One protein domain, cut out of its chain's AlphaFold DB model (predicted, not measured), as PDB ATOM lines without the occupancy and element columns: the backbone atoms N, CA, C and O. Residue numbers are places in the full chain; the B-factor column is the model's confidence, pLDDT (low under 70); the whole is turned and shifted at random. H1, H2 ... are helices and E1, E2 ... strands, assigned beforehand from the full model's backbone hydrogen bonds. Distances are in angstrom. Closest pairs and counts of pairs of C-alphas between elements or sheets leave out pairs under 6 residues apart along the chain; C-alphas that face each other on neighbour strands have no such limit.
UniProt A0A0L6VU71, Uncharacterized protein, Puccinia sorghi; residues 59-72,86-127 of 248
ATOM      1  N   LYS A  59      26.111  55.349  13.601       51.28
ATOM      2  CA  LYS A  59      25.684  54.714  12.333       51.28
ATOM      3  C   LYS A  59      25.912  55.550  11.058       51.28
ATOM      4  O   LYS A  59      25.149  55.443  10.099       51.28
ATOM      5  N   THR A  60      26.922  56.417  11.021       51.59
ATOM      6  CA  THR A  60      27.029  57.458   9.975       51.59
ATOM      7  C   THR A  60      27.735  57.042   8.683       51.59
ATOM      8  O   THR A  60      27.643  57.774   7.697       51.59
ATOM      9  N   SER A  61      28.387  55.877   8.616       58.19
ATOM     10  CA  SER A  61      29.005  55.395   7.375       58.19
ATOM     11  C   SER A  61      28.321  54.133   6.844       58.19
ATOM     12  O   SER A  61      28.416  53.044   7.405       58.19
ATOM     13  N   ILE A  62      27.626  54.288   5.713       69.00
ATOM     14  CA  ILE A  62      27.139  53.160   4.918       69.00
ATOM     15  C   ILE A  62      28.225  52.785   3.909       69.00
ATOM     16  O   ILE A  62      28.567  53.568   3.017       69.00
ATOM     17  N   GLY A  63      28.759  51.576   4.045       73.75
ATOM     18  CA  GLY A  63      29.632  50.947   3.067       73.75
ATOM     19  C   GLY A  63      28.810  50.369   1.920       73.75
ATOM     20  O   GLY A  63      28.177  49.327   2.067       73.75
ATOM     21  N   TRP A  64      28.832  51.029   0.766       74.81
ATOM     22  CA  TRP A  64      28.191  50.518  -0.446       74.81
ATOM     23  C   TRP A  64      29.138  49.577  -1.182       74.81
ATOM     24  O   TRP A  64      30.227  49.981  -1.593       74.81
ATOM     25  N   GLN A  65      28.715  48.326  -1.346       77.38
ATOM     26  CA  GLN A  65      29.502  47.262  -1.954       77.38
ATOM     27  C   GLN A  65      28.767  46.660  -3.145       77.38
ATOM     28  O   GLN A  65      27.566  46.393  -3.109       77.38
ATOM     29  N   ARG A  66      29.523  46.414  -4.216       69.12
ATOM     30  CA  ARG A  66      29.022  45.744  -5.415       69.12
ATOM     31  C   ARG A  66      29.612  44.347  -5.481       69.12
ATOM     32  O   ARG A  66      30.831  44.199  -5.551       69.12
ATOM     33  N   VAL A  67      28.748  43.340  -5.509       69.44
ATOM     34  CA  VAL A  67      29.177  41.947  -5.668       69.44
ATOM     35  C   VAL A  67      29.575  41.702  -7.114       69.44
ATOM     36  O   VAL A  67      28.976  42.242  -8.037       69.44
ATOM     37  N   LYS A  68      30.597  40.876  -7.322       68.31
ATOM     38  CA  LYS A  68      30.849  40.244  -8.616       68.31
ATOM     39  C   LYS A  68      30.333  38.817  -8.518       68.31
ATOM     40  O   LYS A  68      30.745  38.099  -7.611       68.31
ATOM     41  N   TYR A  69      29.443  38.416  -9.419       65.12
ATOM     42  CA  TYR A  69      29.035  37.017  -9.497       65.12
ATOM     43  C   TYR A  69      30.259  36.170  -9.845       65.12
ATOM     44  O   TYR A  69      30.871  36.356 -10.898       65.12
ATOM     45  N   VAL A  70      30.638  35.275  -8.937       59.31
ATOM     46  CA  VAL A  70      31.654  34.258  -9.210       59.31
ATOM     47  C   VAL A  70      30.955  33.124  -9.970       59.31
ATOM     48  O   VAL A  70      29.829  32.780  -9.599       59.31
ATOM     49  N   PRO A  71      31.555  32.559 -11.036       56.97
ATOM     50  CA  PRO A  71      30.977  31.415 -11.731       56.97
ATOM     51  C   PRO A  71      30.671  30.291 -10.742       56.97
ATOM     52  O   PRO A  71      31.488  30.005  -9.865       56.97
ATOM     53  N   THR A  72      29.505  29.661 -10.886       54.88
ATOM     54  CA  THR A  72      29.104  28.501 -10.089       54.88
ATOM     55  C   THR A  72      30.210  27.454 -10.147       54.88
ATOM     56  O   THR A  72      30.453  26.871 -11.202       54.88
ATOM     57  N   THR A  86      44.722  19.459   4.604       89.12
ATOM     58  CA  THR A  86      46.136  19.619   4.972       89.12
ATOM     59  C   THR A  86      46.455  21.091   5.265       89.12
ATOM     60  O   THR A  86      45.747  21.984   4.786       89.12
ATOM     61  N   PRO A  87      47.524  21.392   6.026       93.38
ATOM     62  CA  PRO A  87      47.952  22.771   6.271       93.38
ATOM     63  C   PRO A  87      48.193  23.580   4.986       93.38
ATOM     64  O   PRO A  87      47.909  24.778   4.945       93.38
ATOM     65  N   GLU A  88      48.670  22.937   3.920       90.00
ATOM     66  CA  GLU A  88      48.902  23.561   2.612       90.00
ATOM     67  C   GLU A  88      47.584  23.933   1.926       90.00
ATOM     68  O   GLU A  88      47.461  25.034   1.390       90.00
ATOM     69  N   GLU A  89      46.577  23.053   1.981       86.75
ATOM     70  CA  GLU A  89      45.233  23.325   1.454       86.75
ATOM     71  C   GLU A  89      44.575  24.490   2.197       86.75
ATOM     72  O   GLU A  89      43.998  25.374   1.564       86.75
ATOM     73  N   VAL A  90      44.713  24.532   3.528       88.75
ATOM     74  CA  VAL A  90      44.228  25.649   4.352       88.75
ATOM     75  C   VAL A  90      44.943  26.945   3.977       88.75
ATOM     76  O   VAL A  90      44.292  27.962   3.763       88.75
ATOM     77  N   THR A  91      46.270  26.913   3.841       91.31
ATOM     78  CA  THR A  91      47.065  28.100   3.486       91.31
ATOM     79  C   THR A  91      46.686  28.632   2.104       91.31
ATOM     80  O   THR A  91      46.487  29.835   1.938       91.31
ATOM     81  N   CYS A  92      46.528  27.741   1.123       85.19
ATOM     82  CA  CYS A  92      46.079  28.088  -0.223       85.19
ATOM     83  C   CYS A  92      44.669  28.702  -0.204       85.19
ATOM     84  O   CYS A  92      44.433  29.742  -0.822       85.19
ATOM     85  N   ALA A  93      43.744  28.115   0.562       85.19
ATOM     86  CA  ALA A  93      42.397  28.651   0.726       85.19
ATOM     87  C   ALA A  93      42.410  30.050   1.363       85.19
ATOM     88  O   ALA A  93      41.727  30.939   0.858       85.19
ATOM     89  N   CYS A  94      43.219  30.279   2.404       85.69
ATOM     90  CA  CYS A  94      43.380  31.601   3.016       85.69
ATOM     91  C   CYS A  94      43.902  32.632   2.005       85.69
ATOM     92  O   CYS A  94      43.296  33.686   1.847       85.69
ATOM     93  N   GLN A  95      44.951  32.304   1.244       87.75
ATOM     94  CA  GLN A  95      45.495  33.200   0.212       87.75
ATOM     95  C   GLN A  95      44.467  33.529  -0.880       87.75
ATOM     96  O   GLN A  95      44.389  34.667  -1.355       87.75
ATOM     97  N   MET A  96      43.657  32.548  -1.285       84.75
ATOM     98  CA  MET A  96      42.571  32.761  -2.239       84.75
ATOM     99  C   MET A  96      41.490  33.680  -1.658       84.75
ATOM    100  O   MET A  96      41.034  34.593  -2.349       84.75
ATOM    101  N   VAL A  97      41.109  33.475  -0.395       81.81
ATOM    102  CA  VAL A  97      40.147  34.330   0.311       81.81
ATOM    103  C   VAL A  97      40.662  35.768   0.388       81.81
ATOM    104  O   VAL A  97      39.964  36.674  -0.062       81.81
ATOM    105  N   ASP A  98      41.900  35.966   0.839       82.69
ATOM    106  CA  ASP A  98      42.507  37.289   1.027       82.69
ATOM    107  C   ASP A  98      42.686  38.068  -0.286       82.69
ATOM    108  O   ASP A  98      42.591  39.295  -0.310       82.69
ATOM    109  N   SER A  99      42.944  37.368  -1.395       80.06
ATOM    110  CA  SER A  99      43.156  37.993  -2.710       80.06
ATOM    111  C   SER A  99      41.872  38.226  -3.508       80.06
ATOM    112  O   SER A  99      41.829  39.128  -4.349       80.06
ATOM    113  N   THR A 100      40.832  37.417  -3.279       75.06
ATOM    114  CA  THR A 100      39.636  37.388  -4.139       75.06
ATOM    115  C   THR A 100      38.401  37.975  -3.460       75.06
ATOM    116  O   THR A 100      37.551  38.557  -4.139       75.06
ATOM    117  N   PHE A 101      38.281  37.841  -2.138       75.44
ATOM    118  CA  PHE A 101      37.078  38.206  -1.397       75.44
ATOM    119  C   PHE A 101      37.273  39.504  -0.619       75.44
ATOM    120  O   PHE A 101      38.362  39.847  -0.169       75.44
ATOM    121  N   PHE A 102      36.178  40.237  -0.448       74.25
ATOM    122  CA  PHE A 102      36.148  41.424   0.392       74.25
ATOM    123  C   PHE A 102      35.502  41.080   1.735       74.25
ATOM    124  O   PHE A 102      34.340  40.672   1.778       74.25
ATOM    125  N   LEU A 103      36.250  41.250   2.826       76.50
ATOM    126  CA  LEU A 103      35.767  40.950   4.170       76.50
ATOM    127  C   LEU A 103      34.955  42.119   4.746       76.50
ATOM    128  O   LEU A 103      35.484  43.200   5.027       76.50
ATOM    129  N   LEU A 104      33.670  41.871   4.990       79.69
ATOM    130  CA  LEU A 104      32.799  42.772   5.744       79.69
ATOM    131  C   LEU A 104      33.008  42.512   7.239       79.69
ATOM    132  O   LEU A 104      32.788  41.394   7.694       79.69
ATOM    133  N   HIS A 105      33.457  43.518   7.989       75.50
ATOM    134  CA  HIS A 105      33.856  43.338   9.392       75.50
ATOM    135  C   HIS A 105      33.332  44.421  10.345       75.50
ATOM    136  O   HIS A 105      33.451  44.269  11.556       75.50
ATOM    137  N   SER A 106      32.788  45.530   9.837       79.88
ATOM    138  CA  SER A 106      32.274  46.615  10.676       79.88
ATOM    139  C   SER A 106      31.262  47.495   9.940       79.88
ATOM    140  O   SER A 106      31.188  47.494   8.707       79.88
ATOM    141  N   GLY A 107      30.490  48.258  10.716       79.19
ATOM    142  CA  GLY A 107      29.549  49.252  10.210       79.19
ATOM    143  C   GLY A 107      28.370  48.645   9.456       79.19
ATOM    144  O   GLY A 107      28.006  47.484   9.647       79.19
ATOM    145  N   ARG A 108      27.754  49.452   8.590       79.12
ATOM    146  CA  ARG A 108      26.595  49.042   7.799       79.12
ATOM    147  C   ARG A 108      26.975  48.860   6.344       79.12
ATOM    148  O   ARG A 108      27.346  49.812   5.666       79.12
ATOM    149  N   CYS A 109      26.853  47.637   5.863       80.94
ATOM    150  CA  CYS A 109      27.190  47.240   4.511       80.94
ATOM    151  C   CYS A 109      25.912  47.043   3.692       80.94
ATOM    152  O   CYS A 109      25.037  46.268   4.075       80.94
ATOM    153  N   VAL A 110      25.814  47.734   2.557       83.19
ATOM    154  CA  VAL A 110      24.724  47.565   1.590       83.19
ATOM    155  C   VAL A 110      25.294  46.951   0.326       83.19
ATOM    156  O   VAL A 110      26.221  47.485  -0.281       83.19
ATOM    157  N   ILE A 111      24.733  45.810  -0.046       84.38
ATOM    158  CA  ILE A 111      25.159  44.979  -1.159       84.38
ATOM    159  C   ILE A 111      24.150  45.169  -2.287       84.38
ATOM    160  O   ILE A 111      22.989  44.797  -2.138       84.38
ATOM    161  N   THR A 112      24.586  45.736  -3.410       83.88
ATOM    162  CA  THR A 112      23.730  45.965  -4.589       83.88
ATOM    163  C   THR A 112      23.950  44.903  -5.659       83.88
ATOM    164  O   THR A 112      25.077  44.422  -5.831       83.88
ATOM    165  N   ASP A 113      22.909  44.615  -6.433       81.38
ATOM    166  CA  ASP A 113      22.999  43.743  -7.601       81.38
ATOM    167  C   ASP A 113      23.936  44.358  -8.666       81.38
ATOM    168  O   ASP A 113      23.826  45.543  -9.004       81.38
ATOM    169  N   PRO A 114      24.930  43.610  -9.185       80.25
ATOM    170  CA  PRO A 114      25.784  44.110 -10.257       80.25
ATOM    171  C   PRO A 114      25.079  44.277 -11.612       80.25
ATOM    172  O   PRO A 114      25.584  45.053 -12.427       80.25
ATOM    173  N   LYS A 115      23.973  43.566 -11.872       83.62
ATOM    174  CA  LYS A 115      23.129  43.704 -13.072       83.62
ATOM    175  C   LYS A 115      22.176  44.892 -12.944       83.62
ATOM    176  O   LYS A 115      22.045  45.652 -13.903       83.62
ATOM    177  N   ASP A 116      21.569  45.088 -11.773       83.31
ATOM    178  CA  ASP A 116      20.704  46.235 -11.483       83.31
ATOM    179  C   ASP A 116      21.182  47.038 -10.266       83.31
ATOM    180  O   ASP A 116      20.923  46.707  -9.114       83.31
ATOM    181  N   HIS A 117      21.816  48.178 -10.542       73.75
ATOM    182  CA  HIS A 117      22.340  49.094  -9.527       73.75
ATOM    183  C   HIS A 117      21.293  49.663  -8.556       73.75
ATOM    184  O   HIS A 117      21.688  50.225  -7.534       73.75
ATOM    185  N   LYS A 118      19.996  49.579  -8.877       78.38
ATOM    186  CA  LYS A 118      18.921  50.031  -7.983       78.38
ATOM    187  C   LYS A 118      18.469  48.941  -7.020       78.38
ATOM    188  O   LYS A 118      17.932  49.265  -5.965       78.38
ATOM    189  N   SER A 119      18.724  47.683  -7.361       81.38
ATOM    190  CA  SER A 119      18.332  46.529  -6.567       81.38
ATOM    191  C   SER A 119      19.356  46.238  -5.473       81.38
ATOM    192  O   SER A 119      20.571  46.199  -5.696       81.38
ATOM    193  N   ILE A 120      18.852  46.025  -4.258       83.38
ATOM    194  CA  ILE A 120      19.647  45.673  -3.083       83.38
ATOM    195  C   ILE A 120      19.508  44.174  -2.840       83.38
ATOM    196  O   ILE A 120      18.404  43.669  -2.675       83.38
ATOM    197  N   ILE A 121      20.641  43.479  -2.781       84.19
ATOM    198  CA  ILE A 121      20.714  42.054  -2.441       84.19
ATOM    199  C   ILE A 121      20.637  41.876  -0.924       84.19
ATOM    200  O   ILE A 121      19.923  41.008  -0.431       84.19
ATOM    201  N   ALA A 122      21.405  42.669  -0.170       83.25
ATOM    202  CA  ALA A 122      21.487  42.521   1.278       83.25
ATOM    203  C   ALA A 122      21.891  43.819   1.982       83.25
ATOM    204  O   ALA A 122      22.665  44.625   1.463       83.25
ATOM    205  N   VAL A 123      21.396  43.971   3.208       82.81
ATOM    206  CA  VAL A 123      21.836  44.981   4.173       82.81
ATOM    207  C   VAL A 123      22.345  44.229   5.393       82.81
ATOM    208  O   VAL A 123      21.643  43.373   5.924       82.81
ATOM    209  N   ILE A 124      23.577  44.514   5.802       83.38
ATOM    210  CA  ILE A 124      24.241  43.863   6.933       83.38
ATOM    211  C   ILE A 124      24.738  44.962   7.860       83.38
ATOM    212  O   ILE A 124      25.420  45.880   7.410       83.38
ATOM    213  N   GLU A 125      24.418  44.878   9.145       83.44
ATOM    214  CA  GLU A 125      24.865  45.840  10.149       83.44
ATOM    215  C   GLU A 125      25.656  45.120  11.244       83.44
ATOM    216  O   GLU A 125      25.184  44.147  11.828       83.44
ATOM    217  N   PHE A 126      26.877  45.592  11.494       83.75
ATOM    218  CA  PHE A 126      27.754  45.087  12.542       83.75
ATOM    219  C   PHE A 126      27.778  46.073  13.705       83.75
ATOM    220  O   PHE A 126      28.285  47.189  13.566       83.75
ATOM    221  N   THR A 127      27.296  45.625  14.860       83.19
ATOM    222  CA  THR A 127      27.347  46.387  16.109       83.19
ATOM    223  C   THR A 127      28.338  45.718  17.061       83.19
ATOM    224  O   THR A 127      28.130  44.554  17.409       83.19
TER     225      THR A 127
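AT A GLANCE: This is residues 59 to 72 and 86 to 127 of the 248 residues of an uncharacterized protein of Puccinia sorghi (UniProt A0A0L6VU71). A small three-stranded sheet makes one end of the model, and a single helix, H1, sticks out from it with residues 86 to 99 standing free at the other end. The arm of H1 makes much of the length, and neither face of the sheet is covered by a helix. The printed part has 56 residues with one named helix and three named strands, in the order E1, H1, E2, E3; the sheet is mixed, in the order E1, E2, E3, and the class is mixed, helices and strands. The whole is loose, with a radius of gyration of the C-alphas of 14.3 A, and flat, spanning 41 by 29 by 13 A.

IN THESE COORDINATES: E1, residues 62 to 66, begins at C-alpha 62 (27.139, 53.160, 4.918) and is 12.9 A long. H1, residues 87 to 100, is 19.8 A long from C-alpha 87 at (47.952, 22.771, 6.271). E2, residues 107 to 112, is 16.2 A long. E3, residues 120 to 126, is 17.6 A long and ends at C-alpha 126 (27.754, 45.087, 12.542).

HOW THE PARTS SIT: E1, an edge strand, is parallel to the inner strand E2 at 32 degrees, with N 63 and O 108 at 2.8 A, within hydrogen-bond range. E2 and the other edge strand, E3, form an antiparallel hairpin at 170 degrees, with N 109 and O 124 at 2.7 A, within hydrogen-bond range. H1 is not on the sheet, with 0 pairs of C-alphas within 10 A, and is apart from E3. In H1 every O i to N i+4 pair is within hydrogen-bond range.

THE WHOLE: The C-alphas farthest apart are those of Thr 86 and Lys 118, at 42.8 A. Residues 73 to 85 are not printed, and C-alphas 72 and 86 are 24.4 A apart across this cut. The links H1 to E2 and E2 to E3 are short. The mean pLDDT of the printed part is 78.0; residues 59 to 62 and 66 to 72 are under 70.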